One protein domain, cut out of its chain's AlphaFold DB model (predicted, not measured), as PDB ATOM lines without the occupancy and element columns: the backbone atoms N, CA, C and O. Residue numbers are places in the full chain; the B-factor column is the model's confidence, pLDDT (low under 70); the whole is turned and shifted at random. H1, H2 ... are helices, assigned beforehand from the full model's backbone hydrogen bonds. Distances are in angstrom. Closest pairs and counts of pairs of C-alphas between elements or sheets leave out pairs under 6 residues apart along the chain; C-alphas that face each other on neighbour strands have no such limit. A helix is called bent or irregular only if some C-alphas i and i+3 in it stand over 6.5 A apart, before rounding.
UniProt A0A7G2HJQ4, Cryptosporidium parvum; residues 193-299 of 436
ATOM      1  N   SER A 193      33.617  73.917 298.095       75.00
ATOM      2  CA  SER A 193      34.376  75.128 298.464       75.00
ATOM      3  C   SER A 193      35.464  75.494 297.444       75.00
ATOM      4  O   SER A 193      35.647  76.667 297.136       75.00
ATOM      5  N   HIS A 194      36.112  74.505 296.827       83.44
ATOM      6  CA  HIS A 194      37.118  74.718 295.781       83.44
ATOM      7  C   HIS A 194      36.556  75.402 294.518       83.44
ATOM      8  O   HIS A 194      37.214  76.270 293.952       83.44
ATOM      9  N   LYS A 195      35.322  75.083 294.093       88.56
ATOM     10  CA  LYS A 195      34.684  75.734 292.928       88.56
ATOM     11  C   LYS A 195      34.317  77.181 293.230       88.56
ATOM     12  O   LYS A 195      34.464  78.039 292.369       88.56
ATOM     13  N   PHE A 196      33.875  77.449 294.460       88.00
ATOM     14  CA  PHE A 196      33.673  78.815 294.935       88.00
ATOM     15  C   PHE A 196      34.982  79.611 294.880       88.00
ATOM     16  O   PHE A 196      35.006  80.686 294.289       88.00
ATOM     17  N   VAL A 197      36.067  79.060 295.435       91.19
ATOM     18  CA  VAL A 197      37.392  79.701 295.425       91.19
ATOM     19  C   VAL A 197      37.857  79.967 293.997       91.19
ATOM     20  O   VAL A 197      38.339  81.060 293.727       91.19
ATOM     21  N   LEU A 198      37.646  79.029 293.068       93.31
ATOM     22  CA  LEU A 198      37.952  79.242 291.655       93.31
ATOM     23  C   LEU A 198      37.179  80.441 291.088       93.31
ATOM     24  O   LEU A 198      37.794  81.342 290.525       93.31
ATOM     25  N   CYS A 199      35.855  80.499 291.274       94.06
ATOM     26  CA  CYS A 199      35.056  81.642 290.823       94.06
ATOM     27  C   CYS A 199      35.558  82.961 291.424       94.06
ATOM     28  O   CYS A 199      35.714  83.938 290.695       94.06
ATOM     29  N   MET A 200      35.859  82.987 292.725       93.62
ATOM     30  CA  MET A 200      36.334  84.203 293.390       93.62
ATOM     31  C   MET A 200      37.749  84.595 292.957       93.62
ATOM     32  O   MET A 200      38.021  85.778 292.773       93.62
ATOM     33  N   SER A 201      38.609  83.623 292.673       95.62
ATOM     34  CA  SER A 201      39.924  83.854 292.075       95.62
ATOM     35  C   SER A 201      39.805  84.564 290.726       95.62
ATOM     36  O   SER A 201      40.401  85.623 290.519       95.62
ATOM     37  N   VAL A 202      38.922  84.074 289.846       96.88
ATOM     38  CA  VAL A 202      38.626  84.743 288.569       96.88
ATOM     39  C   VAL A 202      38.138  86.179 288.801       96.88
ATOM     40  O   VAL A 202      38.597  87.091 288.115       96.88
ATOM     41  N   THR A 203      37.279  86.433 289.798       97.00
ATOM     42  CA  THR A 203      36.828  87.809 290.087       97.00
ATOM     43  C   THR A 203      37.975  88.750 290.466       97.00
ATOM     44  O   THR A 203      37.971  89.885 289.991       97.00
ATOM     45  N   CYS A 204      38.973  88.284 291.232       95.75
ATOM     46  CA  CYS A 204      40.177  89.056 291.572       95.75
ATOM     47  C   CYS A 204      41.040  89.380 290.350       95.75
ATOM     48  O   CYS A 204      41.657  90.439 290.306       95.75
ATOM     49  N   GLY A 205      41.089  88.482 289.364       96.25
ATOM     50  CA  GLY A 205      41.788  88.742 288.104       96.25
ATOM     51  C   GLY A 205      41.051  89.738 287.206       96.25
ATOM     52  O   GLY A 205      41.691  90.452 286.439       96.25
ATOM     53  N   ILE A 206      39.717  89.800 287.300       96.94
ATOM     54  CA  ILE A 206      38.885  90.744 286.537       96.94
ATOM     55  C   ILE A 206      38.919  92.144 287.171       96.94
ATOM     56  O   ILE A 206      39.024  93.133 286.448       96.94
ATOM     57  N   ARG A 207      38.811  92.247 288.505       94.94
ATOM     58  CA  ARG A 207      38.880  93.512 289.265       94.94
ATOM     59  C   ARG A 207      39.501  93.289 290.644       94.94
ATOM     60  O   ARG A 207      39.213  92.296 291.306       94.94
ATOM     61  N   SER A 208      40.232  94.285 291.138       93.44
ATOM     62  CA  SER A 208      40.792  94.310 292.503       93.44
ATOM     63  C   SER A 208      39.724  94.141 293.598       93.44
ATOM     64  O   SER A 208      39.976  93.506 294.620       93.44
ATOM     65  N   ASN A 209      38.494  94.614 293.350       92.62
ATOM     66  CA  ASN A 209      37.338  94.431 294.237       92.62
ATOM     67  C   ASN A 209      37.026  92.957 294.541       92.62
ATOM     68  O   ASN A 209      36.390  92.678 295.558       92.62
ATOM     69  N   GLY A 210      37.497  92.015 293.715       93.31
ATOM     70  CA  GLY A 210      37.363  90.584 293.978       93.31
ATOM     71  C   GLY A 210      37.991  90.151 295.306       93.31
ATOM     72  O   GLY A 210      37.523  89.184 295.902       93.31
ATOM     73  N   ILE A 211      38.971  90.896 295.840       93.19
ATOM     74  CA  ILE A 211      39.571  90.618 297.158       93.19
ATOM     75  C   ILE A 211      38.494  90.599 298.249       93.19
ATOM     76  O   ILE A 211      38.571  89.787 299.171       93.19
ATOM     77  N   LEU A 212      37.443  91.417 298.125       92.56
ATOM     78  CA  LEU A 212      36.337  91.467 299.086       92.56
ATOM     79  C   LEU A 212      35.556  90.145 299.165       92.56
ATOM     80  O   LEU A 212      34.946  89.856 300.194       92.56
ATOM     81  N   ASN A 213      35.630  89.291 298.140       89.25
ATOM     82  CA  ASN A 213      35.019  87.962 298.164       89.25
ATOM     83  C   ASN A 213      35.712  86.986 299.127       89.25
ATOM     84  O   ASN A 213      35.156  85.931 299.446       89.25
ATOM     85  N   SER A 214      36.883  87.348 299.659       89.50
ATOM     86  CA  SER A 214      37.495  86.641 300.786       89.50
ATOM     87  C   SER A 214      36.741  86.840 302.107       89.50
ATOM     88  O   SER A 214      36.849  85.994 302.994       89.50
ATOM     89  N   ILE A 215      35.928  87.896 302.246       90.06
ATOM     90  CA  ILE A 215      35.213  88.206 303.494       90.06
ATOM     91  C   ILE A 215      34.162  87.129 303.826       90.06
ATOM     92  O   ILE A 215      34.206  86.587 304.934       90.06
ATOM     93  N   PRO A 216      33.239  86.740 302.917       83.06
ATOM     94  CA  PRO A 216      32.318  85.634 303.186       83.06
ATOM     95  C   PRO A 216      33.036  84.314 303.497       83.06
ATOM     96  O   PRO A 216      32.587  83.560 304.359       83.06
ATOM     97  N   LEU A 217      34.163  84.053 302.826       84.69
ATOM     98  CA  LEU A 217      34.979  82.860 303.046       84.69
ATOM     99  C   LEU A 217      35.598  82.853 304.450       84.69
ATOM    100  O   LEU A 217      35.540  81.840 305.145       84.69
ATOM    101  N   PHE A 218      36.124  83.993 304.896       89.44
ATOM    102  CA  PHE A 218      36.645  84.163 306.248       89.44
ATOM    103  C   PHE A 218      35.569  83.867 307.300       89.44
ATOM    104  O   PHE A 218      35.785  83.047 308.193       89.44
ATOM    105  N   PHE A 219      34.375  84.452 307.160       87.38
ATOM    106  CA  PHE A 219      33.275  84.188 308.092       87.38
ATOM    107  C   PHE A 219      32.803  82.729 308.067       87.38
ATOM    108  O   PHE A 219      32.447  82.189 309.117       87.38
ATOM    109  N   TYR A 220      32.839  82.069 306.907       85.06
ATOM    110  CA  TYR A 220      32.576  80.635 306.806       85.06
ATOM    111  C   TYR A 220      33.573  79.821 307.643       85.06
ATOM    112  O   TYR A 220      33.146  79.024 308.483       85.06
ATOM    113  N   PHE A 221      34.878  80.067 307.498       87.62
ATOM    114  CA  PHE A 221      35.912  79.372 308.273       87.62
ATOM    115  C   PHE A 221      35.854  79.674 309.771       87.62
ATOM    116  O   PHE A 221      36.023  78.761 310.577       87.62
ATOM    117  N   VAL A 222      35.534  80.910 310.161       90.06
ATOM    118  CA  VAL A 222      35.280  81.251 311.571       90.06
ATOM    119  C   VAL A 222      34.096  80.450 312.117       90.06
ATOM    120  O   VAL A 222      34.194  79.862 313.192       90.06
ATOM    121  N   SER A 223      32.986  80.380 311.374       85.25
ATOM    122  CA  SER A 223      31.763  79.697 311.832       85.25
ATOM    123  C   SER A 223      31.902  78.177 311.953       85.25
ATOM    124  O   SER A 223      31.194  77.556 312.742       85.25
ATOM    125  N   THR A 224      32.818  77.588 311.184       87.38
ATOM    126  CA  THR A 224      33.088  76.144 311.132       87.38
ATOM    127  C   THR A 224      34.332  75.751 311.930       87.38
ATOM    128  O   THR A 224      34.708  74.579 311.938       87.38
ATOM    129  N   SER A 225      34.974  76.709 312.612       90.69
ATOM    130  CA  SER A 225      36.221  76.472 313.337       90.69
ATOM    131  C   SER A 225      36.031  75.423 314.439       90.69
ATOM    132  O   SER A 225      35.153  75.581 315.296       90.69
ATOM    133  N   PRO A 226      36.869  74.370 314.487       90.94
ATOM    134  CA  PRO A 226      36.828  73.399 315.570       90.94
ATOM    135  C   PRO A 226      37.297  74.026 316.891       90.94
ATOM    136  O   PRO A 226      37.947  75.074 316.919       90.94
ATOM    137  N   SER A 227      36.988  73.360 318.009       89.06
ATOM    138  CA  SER A 227      37.490  73.768 319.325       89.06
ATOM    139  C   SER A 227      39.019  73.708 319.376       89.06
ATOM    140  O   SER A 227      39.611  72.715 318.948       89.06
ATOM    141  N   ILE A 228      39.638  74.720 319.996       90.88
ATOM    142  CA  ILE A 228      41.097  74.831 320.203       90.88
ATOM    143  C   ILE A 228      41.674  73.607 320.938       90.88
ATOM    144  O   ILE A 228      42.839  73.271 320.755       90.88
ATOM    145  N   LYS A 229      40.850  72.879 321.707       91.12
ATOM    146  CA  LYS A 229      41.254  71.631 322.376       91.12
ATOM    147  C   LYS A 229      41.807  70.584 321.400       91.12
ATOM    148  O   LYS A 229      42.693  69.822 321.766       91.12
ATOM    149  N   ASN A 230      41.324  70.569 320.156       93.19
ATOM    150  CA  ASN A 230      41.812  69.675 319.107       93.19
ATOM    151  C   ASN A 230      42.819  70.407 318.208       93.19
ATOM    152  O   ASN A 230      42.503  70.728 317.061       93.19
ATOM    153  N   ILE A 231      44.029  70.645 318.726       93.50
ATOM    154  CA  ILE A 231      45.071  71.474 318.089       93.50
ATOM    155  C   ILE A 231      45.337  71.063 316.633       93.50
ATOM    156  O   ILE A 231      45.312  71.915 315.752       93.50
ATOM    157  N   LEU A 232      45.507  69.767 316.344       94.50
ATOM    158  CA  LEU A 232      45.762  69.284 314.976       94.50
ATOM    159  C   LEU A 232      44.637  69.652 313.997       94.50
ATOM    160  O   LEU A 232      44.901  70.147 312.905       94.50
ATOM    161  N   LYS A 233      43.373  69.449 314.395       93.12
ATOM    162  CA  LYS A 233      42.213  69.801 313.559       93.12
ATOM    163  C   LYS A 233      42.078  71.313 313.404       93.12
ATOM    164  O   LYS A 233      41.702  71.773 312.334       93.12
ATOM    165  N   PHE A 234      42.391  72.072 314.453       94.44
ATOM    166  CA  PHE A 234      42.392  73.530 314.420       94.44
ATOM    167  C   PHE A 234      43.447  74.075 313.453       94.44
ATOM    168  O   PHE A 234      43.109  74.870 312.581       94.44
ATOM    169  N   ILE A 235      44.691  73.597 313.545       95.50
ATOM    170  CA  ILE A 235      45.772  73.993 312.634       95.50
ATOM    171  C   ILE A 235      45.411  73.617 311.197       95.50
ATOM    172  O   ILE A 235      45.453  74.477 310.325       95.50
ATOM    173  N   LEU A 236      44.985  72.375 310.944       94.75
ATOM    174  CA  LEU A 236      44.613  71.932 309.597       94.75
ATOM    175  C   LEU A 236      43.495  72.795 308.994       94.75
ATOM    176  O   LEU A 236      43.583  73.200 307.837       94.75
ATOM    177  N   HIS A 237      42.465  73.105 309.785       92.50
ATOM    178  CA  HIS A 237      41.348  73.957 309.374       92.50
ATOM    179  C   HIS A 237      41.814  75.342 308.919       92.50
ATOM    180  O   HIS A 237      41.458  75.793 307.831       92.50
ATOM    181  N   TRP A 238      42.651  75.997 309.724       95.19
ATOM    182  CA  TRP A 238      43.159  77.334 309.419       95.19
ATOM    183  C   TRP A 238      44.223  77.339 308.316       95.19
ATOM    184  O   TRP A 238      44.263  78.283 307.529       95.19
ATOM    185  N   SER A 239      45.007  76.269 308.170       95.12
ATOM    186  CA  SER A 239      45.910  76.090 307.027       95.12
ATOM    187  C   SER A 239      45.133  75.975 305.713       95.12
ATOM    188  O   SER A 239      45.478  76.637 304.735       95.12
ATOM    189  N   ILE A 240      44.038  75.203 305.685       92.50
ATOM    190  CA  ILE A 240      43.149  75.124 304.514       92.50
ATOM    191  C   ILE A 240      42.517  76.493 304.231       92.50
ATOM    192  O   ILE A 240      42.479  76.921 303.075       92.50
ATOM    193  N   ALA A 241      42.065  77.200 305.271       92.12
ATOM    194  CA  ALA A 241      41.510  78.545 305.133       92.12
ATOM    195  C   ALA A 241      42.512  79.518 304.498       92.12
ATOM    196  O   ALA A 241      42.162  80.248 303.569       92.12
ATOM    197  N   PHE A 242      43.769  79.484 304.948       94.50
ATOM    198  CA  PHE A 242      44.841  80.310 304.405       94.50
ATOM    199  C   PHE A 242      45.141  79.976 302.938       94.50
ATOM    200  O   PHE A 242      45.200  80.880 302.108       94.50
ATOM    201  N   ILE A 243      45.235  78.691 302.580       94.19
ATOM    202  CA  ILE A 243      45.444  78.266 301.184       94.19
ATOM    203  C   ILE A 243      44.303  78.759 300.285       94.19
ATOM    204  O   ILE A 243      44.555  79.281 299.197       94.19
ATOM    205  N   MET A 244      43.048  78.640 300.729       92.00
ATOM    206  CA  MET A 244      41.899  79.122 299.955       92.00
ATOM    207  C   MET A 244      41.875  80.651 299.832       92.00
ATOM    208  O   MET A 244      41.516  81.173 298.773       92.00
ATOM    209  N   PHE A 245      42.292  81.370 300.876       93.25
ATOM    210  CA  PHE A 245      42.457  82.822 300.832       93.25
ATOM    211  C   PHE A 245      43.508  83.233 299.795       93.25
ATOM    212  O   PHE A 245      43.194  84.002 298.886       93.25
ATOM    213  N   ILE A 246      44.714  82.657 299.868       94.94
ATOM    214  CA  ILE A 246      45.797  82.931 298.914       94.94
ATOM    215  C   ILE A 246      45.366  82.583 297.489       94.94
ATOM    216  O   ILE A 246      45.553  83.386 296.580       94.94
ATOM    217  N   SER A 247      44.698  81.445 297.298       93.94
ATOM    218  CA  SER A 247      44.171  81.029 295.989       93.94
ATOM    219  C   SER A 247      43.151  82.024 295.421       93.94
ATOM    220  O   SER A 247      43.096  82.242 294.211       93.94
ATOM    221  N   THR A 248      42.355  82.657 296.288       93.44
ATOM    222  CA  THR A 248      41.381  83.681 295.887       93.44
ATOM    223  C   THR A 248      42.081  84.955 295.419       93.44
ATOM    224  O   THR A 248      41.688  85.526 294.408       93.44
ATOM    225  N   ILE A 249      43.128  85.412 296.107       95.69
ATOM    226  CA  ILE A 249      43.825  86.662 295.749       95.69
ATOM    227  C   ILE A 249      44.939  86.470 294.709       95.69
ATOM    228  O   ILE A 249      45.458  87.455 294.180       95.69
ATOM    229  N   PHE A 250      45.301  85.222 294.399       95.62
ATOM    230  CA  PHE A 250      46.456  84.878 293.571       95.62
ATOM    231  C   PHE A 250      46.520  85.621 292.225       95.62
ATOM    232  O   PHE A 250      47.582  86.165 291.935       95.62
ATOM    233  N   PRO A 251      45.442  85.745 291.422       96.25
ATOM    234  CA  PRO A 251      45.530  86.449 290.139       96.25
ATOM    235  C   PRO A 251      45.899  87.928 290.277       96.25
ATOM    236  O   PRO A 251      46.644  88.458 289.455       96.25
ATOM    237  N   PHE A 252      45.426  88.588 291.338       95.94
ATOM    238  CA  PHE A 252      45.807  89.968 291.621       95.94
ATOM    239  C   PHE A 252      47.269  90.057 292.077       95.94
ATOM    240  O   PHE A 252      48.004  90.919 291.605       95.94
ATOM    241  N   LEU A 253      47.720  89.128 292.927       95.38
ATOM    242  CA  LEU A 253      49.118  89.068 293.358       95.38
ATOM    243  C   LEU A 253      50.069  88.810 292.179       95.38
ATOM    244  O   LEU A 253      51.080  89.493 292.050       95.38
ATOM    245  N   ALA A 254      49.721  87.879 291.289       96.31
ATOM    246  CA  ALA A 254      50.481  87.593 290.076       96.31
ATOM    247  C   ALA A 254      50.607  88.839 289.183       96.31
ATOM    248  O   ALA A 254      51.685  89.129 288.669       96.31
ATOM    249  N   TYR A 255      49.531  89.619 289.059       96.00
ATOM    250  CA  TYR A 255      49.545  90.888 288.334       96.00
ATOM    251  C   TYR A 255      50.435  91.959 288.995       96.00
ATOM    252  O   TYR A 255      51.169  92.667 288.295       96.00
ATOM    253  N   LEU A 256      50.416  92.068 290.327       95.75
ATOM    254  CA  LEU A 256      51.309  92.980 291.051       95.75
ATOM    255  C   LEU A 256      52.781  92.591 290.866       95.75
ATOM    256  O   LEU A 256      53.606  93.465 290.610       95.75
ATOM    257  N   ILE A 257      53.098  91.293 290.919       95.44
ATOM    258  CA  ILE A 257      54.452  90.772 290.673       95.44
ATOM    259  C   ILE A 257      54.898  91.089 289.242       95.44
ATOM    260  O   ILE A 257      55.981  91.635 289.047       95.44
ATOM    261  N   TYR A 258      54.053  90.804 288.247       95.00
ATOM    262  CA  TYR A 258      54.316  91.145 286.846       95.00
ATOM    263  C   TYR A 258      54.664  92.633 286.681       95.00
ATOM    264  O   TYR A 258      55.666  92.983 286.054       95.00
ATOM    265  N   SER A 259      53.877  93.510 287.305       94.19
ATOM    266  CA  SER A 259      54.083  94.957 287.215       94.19
ATOM    267  C   SER A 259      55.351  95.406 287.949       94.19
ATOM    268  O   SER A 259      56.062  96.283 287.466       94.19
ATOM    269  N   TYR A 260      55.672  94.785 289.087       95.00
ATOM    270  CA  TYR A 260      56.908  95.049 289.823       95.00
ATOM    271  C   TYR A 260      58.147  94.735 288.979       95.00
ATOM    272  O   TYR A 260      59.022  95.585 288.850       95.00
ATOM    273  N   PHE A 261      58.208  93.560 288.346       94.50
ATOM    274  CA  PHE A 261      59.338  93.229 287.471       94.50
ATOM    275  C   PHE A 261      59.443  94.201 286.294       94.50
ATOM    276  O   PHE A 261      60.530  94.697 286.001       94.50
ATOM    277  N   ARG A 262      58.309  94.546 285.672       92.69
ATOM    278  CA  ARG A 262      58.278  95.493 284.555       92.69
ATOM    279  C   ARG A 262      58.863  96.860 284.917       92.69
ATOM    280  O   ARG A 262      59.711  97.345 284.183       92.69
ATOM    281  N   TYR A 263      58.425  97.467 286.019       93.00
ATOM    282  CA  TYR A 263      58.753  98.867 286.328       93.00
ATOM    283  C   TYR A 263      59.868  99.061 287.353       93.00
ATOM    284  O   TYR A 263      60.545 100.084 287.318       93.00
ATOM    285  N   CYS A 264      60.058  98.121 288.275       92.69
ATOM    286  CA  CYS A 264      61.029  98.261 289.359       92.69
ATOM    287  C   CYS A 264      62.341  97.518 289.095       92.69
ATOM    288  O   CYS A 264      63.331  97.821 289.754       92.69
ATOM    289  N   VAL A 265      62.349  96.550 288.169       92.75
ATOM    290  CA  VAL A 265      63.537  95.740 287.852       92.75
ATOM    291  C   VAL A 265      64.068  96.044 286.453       92.75
ATOM    292  O   VAL A 265      65.262  96.276 286.303       92.75
ATOM    293  N   TYR A 266      63.207  96.043 285.430       89.88
ATOM    294  CA  TYR A 266      63.659  96.159 284.036       89.88
ATOM    295  C   TYR A 266      63.793  97.595 283.513       89.88
ATOM    296  O   TYR A 266      64.488  97.806 282.521       89.88
ATOM    297  N   ILE A 267      63.157  98.579 284.152       87.25
ATOM    298  CA  ILE A 267      63.264  99.994 283.767       87.25
ATOM    299  C   ILE A 267      64.348 100.679 284.610       87.25
ATOM    300  O   ILE A 267      64.415 100.491 285.823       87.25
ATOM    301  N   SER A 268      65.191 101.487 283.960       72.25
ATOM    302  CA  SER A 268      66.305 102.218 284.583       72.25
ATOM    303  C   SER A 268      65.845 103.306 285.560       72.25
ATOM    304  O   SER A 268      66.465 103.511 286.602       72.25
ATOM    305  N   GLU A 269      64.739 103.987 285.254       84.06
ATOM    306  CA  GLU A 269      64.119 104.982 286.131       84.06
ATOM    307  C   GLU A 269      63.088 104.336 287.062       84.06
ATOM    308  O   GLU A 269      61.937 104.085 286.698       84.06
ATOM    309  N   SER A 270      63.504 104.077 288.304       82.19
ATOM    310  CA  SER A 270      62.633 103.485 289.320       82.19
ATOM    311  C   SER A 270      61.473 104.422 289.686       82.19
ATOM    312  O   SER A 270      61.684 105.546 290.151       82.19
ATOM    313  N   ARG A 271      60.232 103.945 289.518       90.00
ATOM    314  CA  ARG A 271      59.011 104.687 289.874       90.00
ATOM    315  C   ARG A 271      58.876 104.854 291.399       90.00
ATOM    316  O   ARG A 271      59.307 103.976 292.150       90.00
ATOM    317  N   PRO A 272      58.221 105.920 291.904       91.31
ATOM    318  CA  PRO A 272      58.134 106.191 293.347       91.31
ATOM    319  C   PRO A 272      57.544 105.036 294.167       91.31
ATOM    320  O   PRO A 272      58.026 104.723 295.255       91.31
ATOM    321  N   TRP A 273      56.539 104.349 293.618       92.62
ATOM    322  CA  TRP A 273      55.871 103.230 294.280       92.62
ATOM    323  C   TRP A 273      56.759 101.985 294.437       92.62
ATOM    324  O   TRP A 273      56.479 101.160 295.307       92.62
ATOM    325  N   CYS A 274      57.864 101.869 293.693       92.69
ATOM    326  CA  CYS A 274      58.850 100.797 293.867       92.69
ATOM    327  C   CYS A 274      59.596 100.878 295.209       92.69
ATOM    328  O   CYS A 274      60.078  99.859 295.695       92.69
ATOM    329  N   LYS A 275      59.681 102.073 295.813       91.00
ATOM    330  CA  LYS A 275      60.367 102.314 297.098       91.00
ATOM    331  C   LYS A 275      59.455 102.138 298.317       91.00
ATOM    332  O   LYS A 275      59.915 102.249 299.450       91.00
ATOM    333  N   SER A 276      58.158 101.924 298.099       90.06
ATOM    334  CA  SER A 276      57.201 101.714 299.186       90.06
ATOM    335  C   SER A 276      57.419 100.355 299.864       90.06
ATOM    336  O   SER A 276      57.912  99.419 299.238       90.06
ATOM    337  N   LEU A 277      57.035 100.234 301.144       88.88
ATOM    338  CA  LEU A 277      57.180  98.991 301.922       88.88
ATOM    339  C   LEU A 277      56.534  97.787 301.217       88.88
ATOM    340  O   LEU A 277      57.051  96.675 301.274       88.88
ATOM    341  N   ILE A 278      55.396  98.021 300.560       89.94
ATOM    342  CA  ILE A 278      54.698  97.038 299.736       89.94
ATOM    343  C   ILE A 278      54.451  97.688 298.368       89.94
ATOM    344  O   ILE A 278      53.467  98.423 298.227       89.94
ATOM    345  N   PRO A 279      55.316  97.430 297.365       92.19
ATOM    346  CA  PRO A 279      55.160  97.972 296.021       92.19
ATOM    347  C   PRO A 279      53.801  97.614 295.419       92.19
ATOM    348  O   PRO A 279      53.452  96.440 295.281       92.19
ATOM    349  N   ASN A 280      53.020  98.633 295.061       93.62
ATOM    350  CA  ASN A 280      51.667  98.451 294.548       93.62
ATOM    351  C   ASN A 280      51.339  99.483 293.462       93.62
ATOM    352  O   ASN A 280      50.856 100.580 293.749       93.62
ATOM    353  N   ILE A 281      51.549  99.087 292.203       94.44
ATOM    354  CA  ILE A 281      51.210  99.907 291.034       94.44
ATOM    355  C   ILE A 281      49.727 100.275 290.994       94.44
ATOM    356  O   ILE A 281      49.384 101.383 290.601       94.44
ATOM    357  N   TYR A 282      48.834  99.373 291.419       93.75
ATOM    358  CA  TYR A 282      47.398  99.605 291.336       93.75
ATOM    359  C   TYR A 282      47.000 100.757 292.259       93.75
ATOM    360  O   TYR A 282      46.340 101.689 291.816       93.75
ATOM    361  N   SER A 283      47.452 100.737 293.517       92.12
ATOM    362  CA  SER A 283      47.183 101.832 294.456       92.12
ATOM    363  C   SER A 283      47.800 103.151 293.991       92.12
ATOM    364  O   SER A 283      47.148 104.183 294.099       92.12
ATOM    365  N   PHE A 284      49.026 103.112 293.462       93.19
ATOM    366  CA  PHE A 284      49.699 104.298 292.935       93.19
ATOM    367  C   PHE A 284      48.924 104.909 291.765       93.19
ATOM    368  O   PHE A 284      48.608 106.090 291.787       93.19
ATOM    369  N   VAL A 285      48.547 104.094 290.779       94.00
ATOM    370  CA  VAL A 285      47.825 104.560 289.592       94.00
ATOM    371  C   VAL A 285      46.450 105.110 289.951       94.00
ATOM    372  O   VAL A 285      46.047 106.133 289.400       94.00
ATOM    373  N   GLN A 286      45.737 104.457 290.876       91.88
ATOM    374  CA  GLN A 286      44.443 104.942 291.360       91.88
ATOM    375  C   GLN A 286      44.548 106.347 291.959       91.88
ATOM    376  O   GLN A 286      43.664 107.166 291.723       91.88
ATOM    377  N   ASP A 287      45.611 106.635 292.707       89.88
ATOM    378  CA  ASP A 287      45.813 107.951 293.308       89.88
ATOM    379  C   ASP A 287      46.300 108.980 292.275       89.88
ATOM    380  O   ASP A 287      45.607 109.965 292.020       89.88
ATOM    381  N   GLU A 288      47.417 108.685 291.605       91.06
ATOM    382  CA  GLU A 288      48.136 109.595 290.704       91.06
ATOM    383  C   GLU A 288      47.305 109.998 289.477       91.06
ATOM    384  O   GLU A 288      47.195 111.176 289.144       91.06
ATOM    385  N   TYR A 289      46.697 109.022 288.795       91.19
ATOM    386  CA  TYR A 289      46.045 109.259 287.502       91.19
ATOM    387  C   TYR A 289      44.524 109.342 287.597       91.19
ATOM    388  O   TYR A 289      43.890 110.007 286.780       91.19
ATOM    389  N   TRP A 290      43.926 108.665 288.580       87.88
ATOM    390  CA  TRP A 290      42.468 108.532 288.676       87.88
ATOM    391  C   TRP A 290      41.856 109.311 289.842       87.88
ATOM    392  O   TRP A 290      40.632 109.320 289.977       87.88
ATOM    393  N   SER A 291      42.666 109.989 290.669       84.38
ATOM    394  CA  SER A 291      42.192 110.744 291.842       84.38
ATOM    395  C   SER A 291      41.290 109.916 292.778       84.38
ATOM    396  O   SER A 291      40.404 110.454 293.451       84.38
ATOM    397  N   ASN A 292      41.513 108.601 292.829       79.88
ATOM    398  CA  ASN A 292      40.774 107.627 293.634       79.88
ATOM    399  C   ASN A 292      41.488 107.304 294.959       79.88
ATOM    400  O   ASN A 292      41.341 106.211 295.508       79.88
ATOM    401  N   GLY A 293      42.248 108.259 295.494       76.81
ATOM    402  CA  GLY A 293      42.795 108.179 296.845       76.81
ATOM    403  C   GLY A 293      41.711 108.178 297.930       76.81
ATOM    404  O   GLY A 293      40.535 108.492 297.703       76.81
ATOM    405  N   ILE A 294      42.115 107.823 299.149       76.19
ATOM    406  CA  ILE A 294      41.230 107.812 300.319       76.19
ATOM    407  C   ILE A 294      40.652 109.224 300.518       76.19
ATOM    408  O   ILE A 294      41.379 110.205 300.554       76.19
ATOM    409  N   PHE A 295      39.327 109.324 300.612       76.00
ATOM    410  CA  PHE A 295      38.553 110.572 300.696       76.00
ATOM    411  C   PHE A 295      38.601 111.528 299.489       76.00
ATOM    412  O   PHE A 295      37.740 112.401 299.406       76.00
ATOM    413  N   ASN A 296      39.458 111.313 298.485       77.19
ATOM    414  CA  ASN A 296      39.560 112.187 297.301       77.19
ATOM    415  C   ASN A 296      38.267 112.259 296.468       77.19
ATOM    416  O   ASN A 296      38.037 113.229 295.735       77.19
ATOM    417  N   TYR A 297      37.392 111.257 296.608       74.81
ATOM    418  CA  TYR A 297      36.066 111.240 295.991       74.81
ATOM    419  C   TYR A 297      35.026 112.111 296.724       74.81
ATOM    420  O   TYR A 297      34.065 112.557 296.098       74.81
ATOM    421  N   TRP A 298      35.195 112.373 298.021       77.25
ATOM    422  CA  TRP A 298      34.211 113.049 298.873       77.25
ATOM    423  C   TRP A 298      34.383 114.562 298.806       77.25
ATOM    424  O   TRP A 298      34.816 115.203 299.760       77.25
ATOM    425  N   ARG A 299      34.057 115.128 297.645       82.06
ATOM    426  CA  ARG A 299      34.108 116.573 297.418       82.06
ATOM    427  C   ARG A 299      32.706 117.171 297.348       82.06
ATOM    428  O   ARG A 299      31.765 116.491 296.930       82.06
TER     429      ARG A 299
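AT A GLANCE: This is residues 193 to 299 of the 436 residues of a protein of Cryptosporidium parvum (UniProt A0A7G2HJQ4). A loose up-and-down bundle of three helices, H1, H2 and H3a, has an arm at one end: the long third helix H3 bends there, and its second part, H3b, leads away from the bundle to the small helices H4 and H5. H5 packs crosswise on H3b, and residues 289 to 299 follow as a tail with no named helix; at the bundle's other end residues 227 to 232 stick out. The printed part has 107 residues, with five named helices in the order H1, H2, H3, H4, H5 and no named strand, and its class is all helix. The whole is loose, with a radius of gyration of the C-alphas of 17.7 A, and spans 53 by 37 by 26 A.

IN THESE COORDINATES: H1, residues 193 to 206, begins with C-alpha 193 at (34.376, 75.128, 298.464) and is 20.2 A long. H2, residues 208 to 223, is 25.9 A long; it is neither bent nor irregular, but only just: C-alphas 213 and 216 are 6.2 A apart. H3, residues 231 to 265, was assigned as one helix by its hydrogen bonds but is bent, with C-alphas 248 and 251 7.6 A apart. Its arm H3a, residues 231 to 248, is 25.6 A long and ends with C-alpha 248 at (41.381, 83.681, 295.887); its arm H3b, residues 251 to 265, is 20.4 A long. H4 is residues 272 to 275, and H5, residues 281 to 288, ends with C-alpha 288 at (48.136, 109.595, 290.704).

HOW THE PARTS SIT: H1 and H2 form a helical hairpin at a shallow tilt of 22 degrees, opposite ways; H1 touches H2 with residues 200 to 204 alone, and the closest C-alphas, of Cys 204 and Gly 210, are 4.0 A apart. H2 and H3a form a second helical hairpin at 17 degrees, closest at the C-alphas of Ser 214 and Phe 245, 6.3 A apart. H1 and H3a touch and run the same way at a shallow tilt of 34 degrees, only just short of steep; their closest C-alphas, of Ser 201 and Thr 248, are 4.1 A apart. H3a and H3b stand at a steep tilt of 64 degrees. H3b and H4 only just touch, with 3 pairs of C-alphas within 8 A, the closest those of Cys 264 and Cys 274 at 5.6 A. H5 touches H3b about perpendicular, at 75 degrees, closest at the C-alphas of Ser 259 and Ile 281, 6.9 A apart. H4 and H5 are apart from H1, H2 and H3a. Every O i to N i+4 pair is within hydrogen-bond range in H1, H3a, H3b and H5, and 6 of 12 are in H2; H4 is too short for such a pair.

THE WHOLE: The two C-alphas farthest apart, of Lys 229 and Ser 268, are 54.7 A apart. The printed part has no cut and no long link. Its mean pLDDT is 90.6, and no printed residue is under 70.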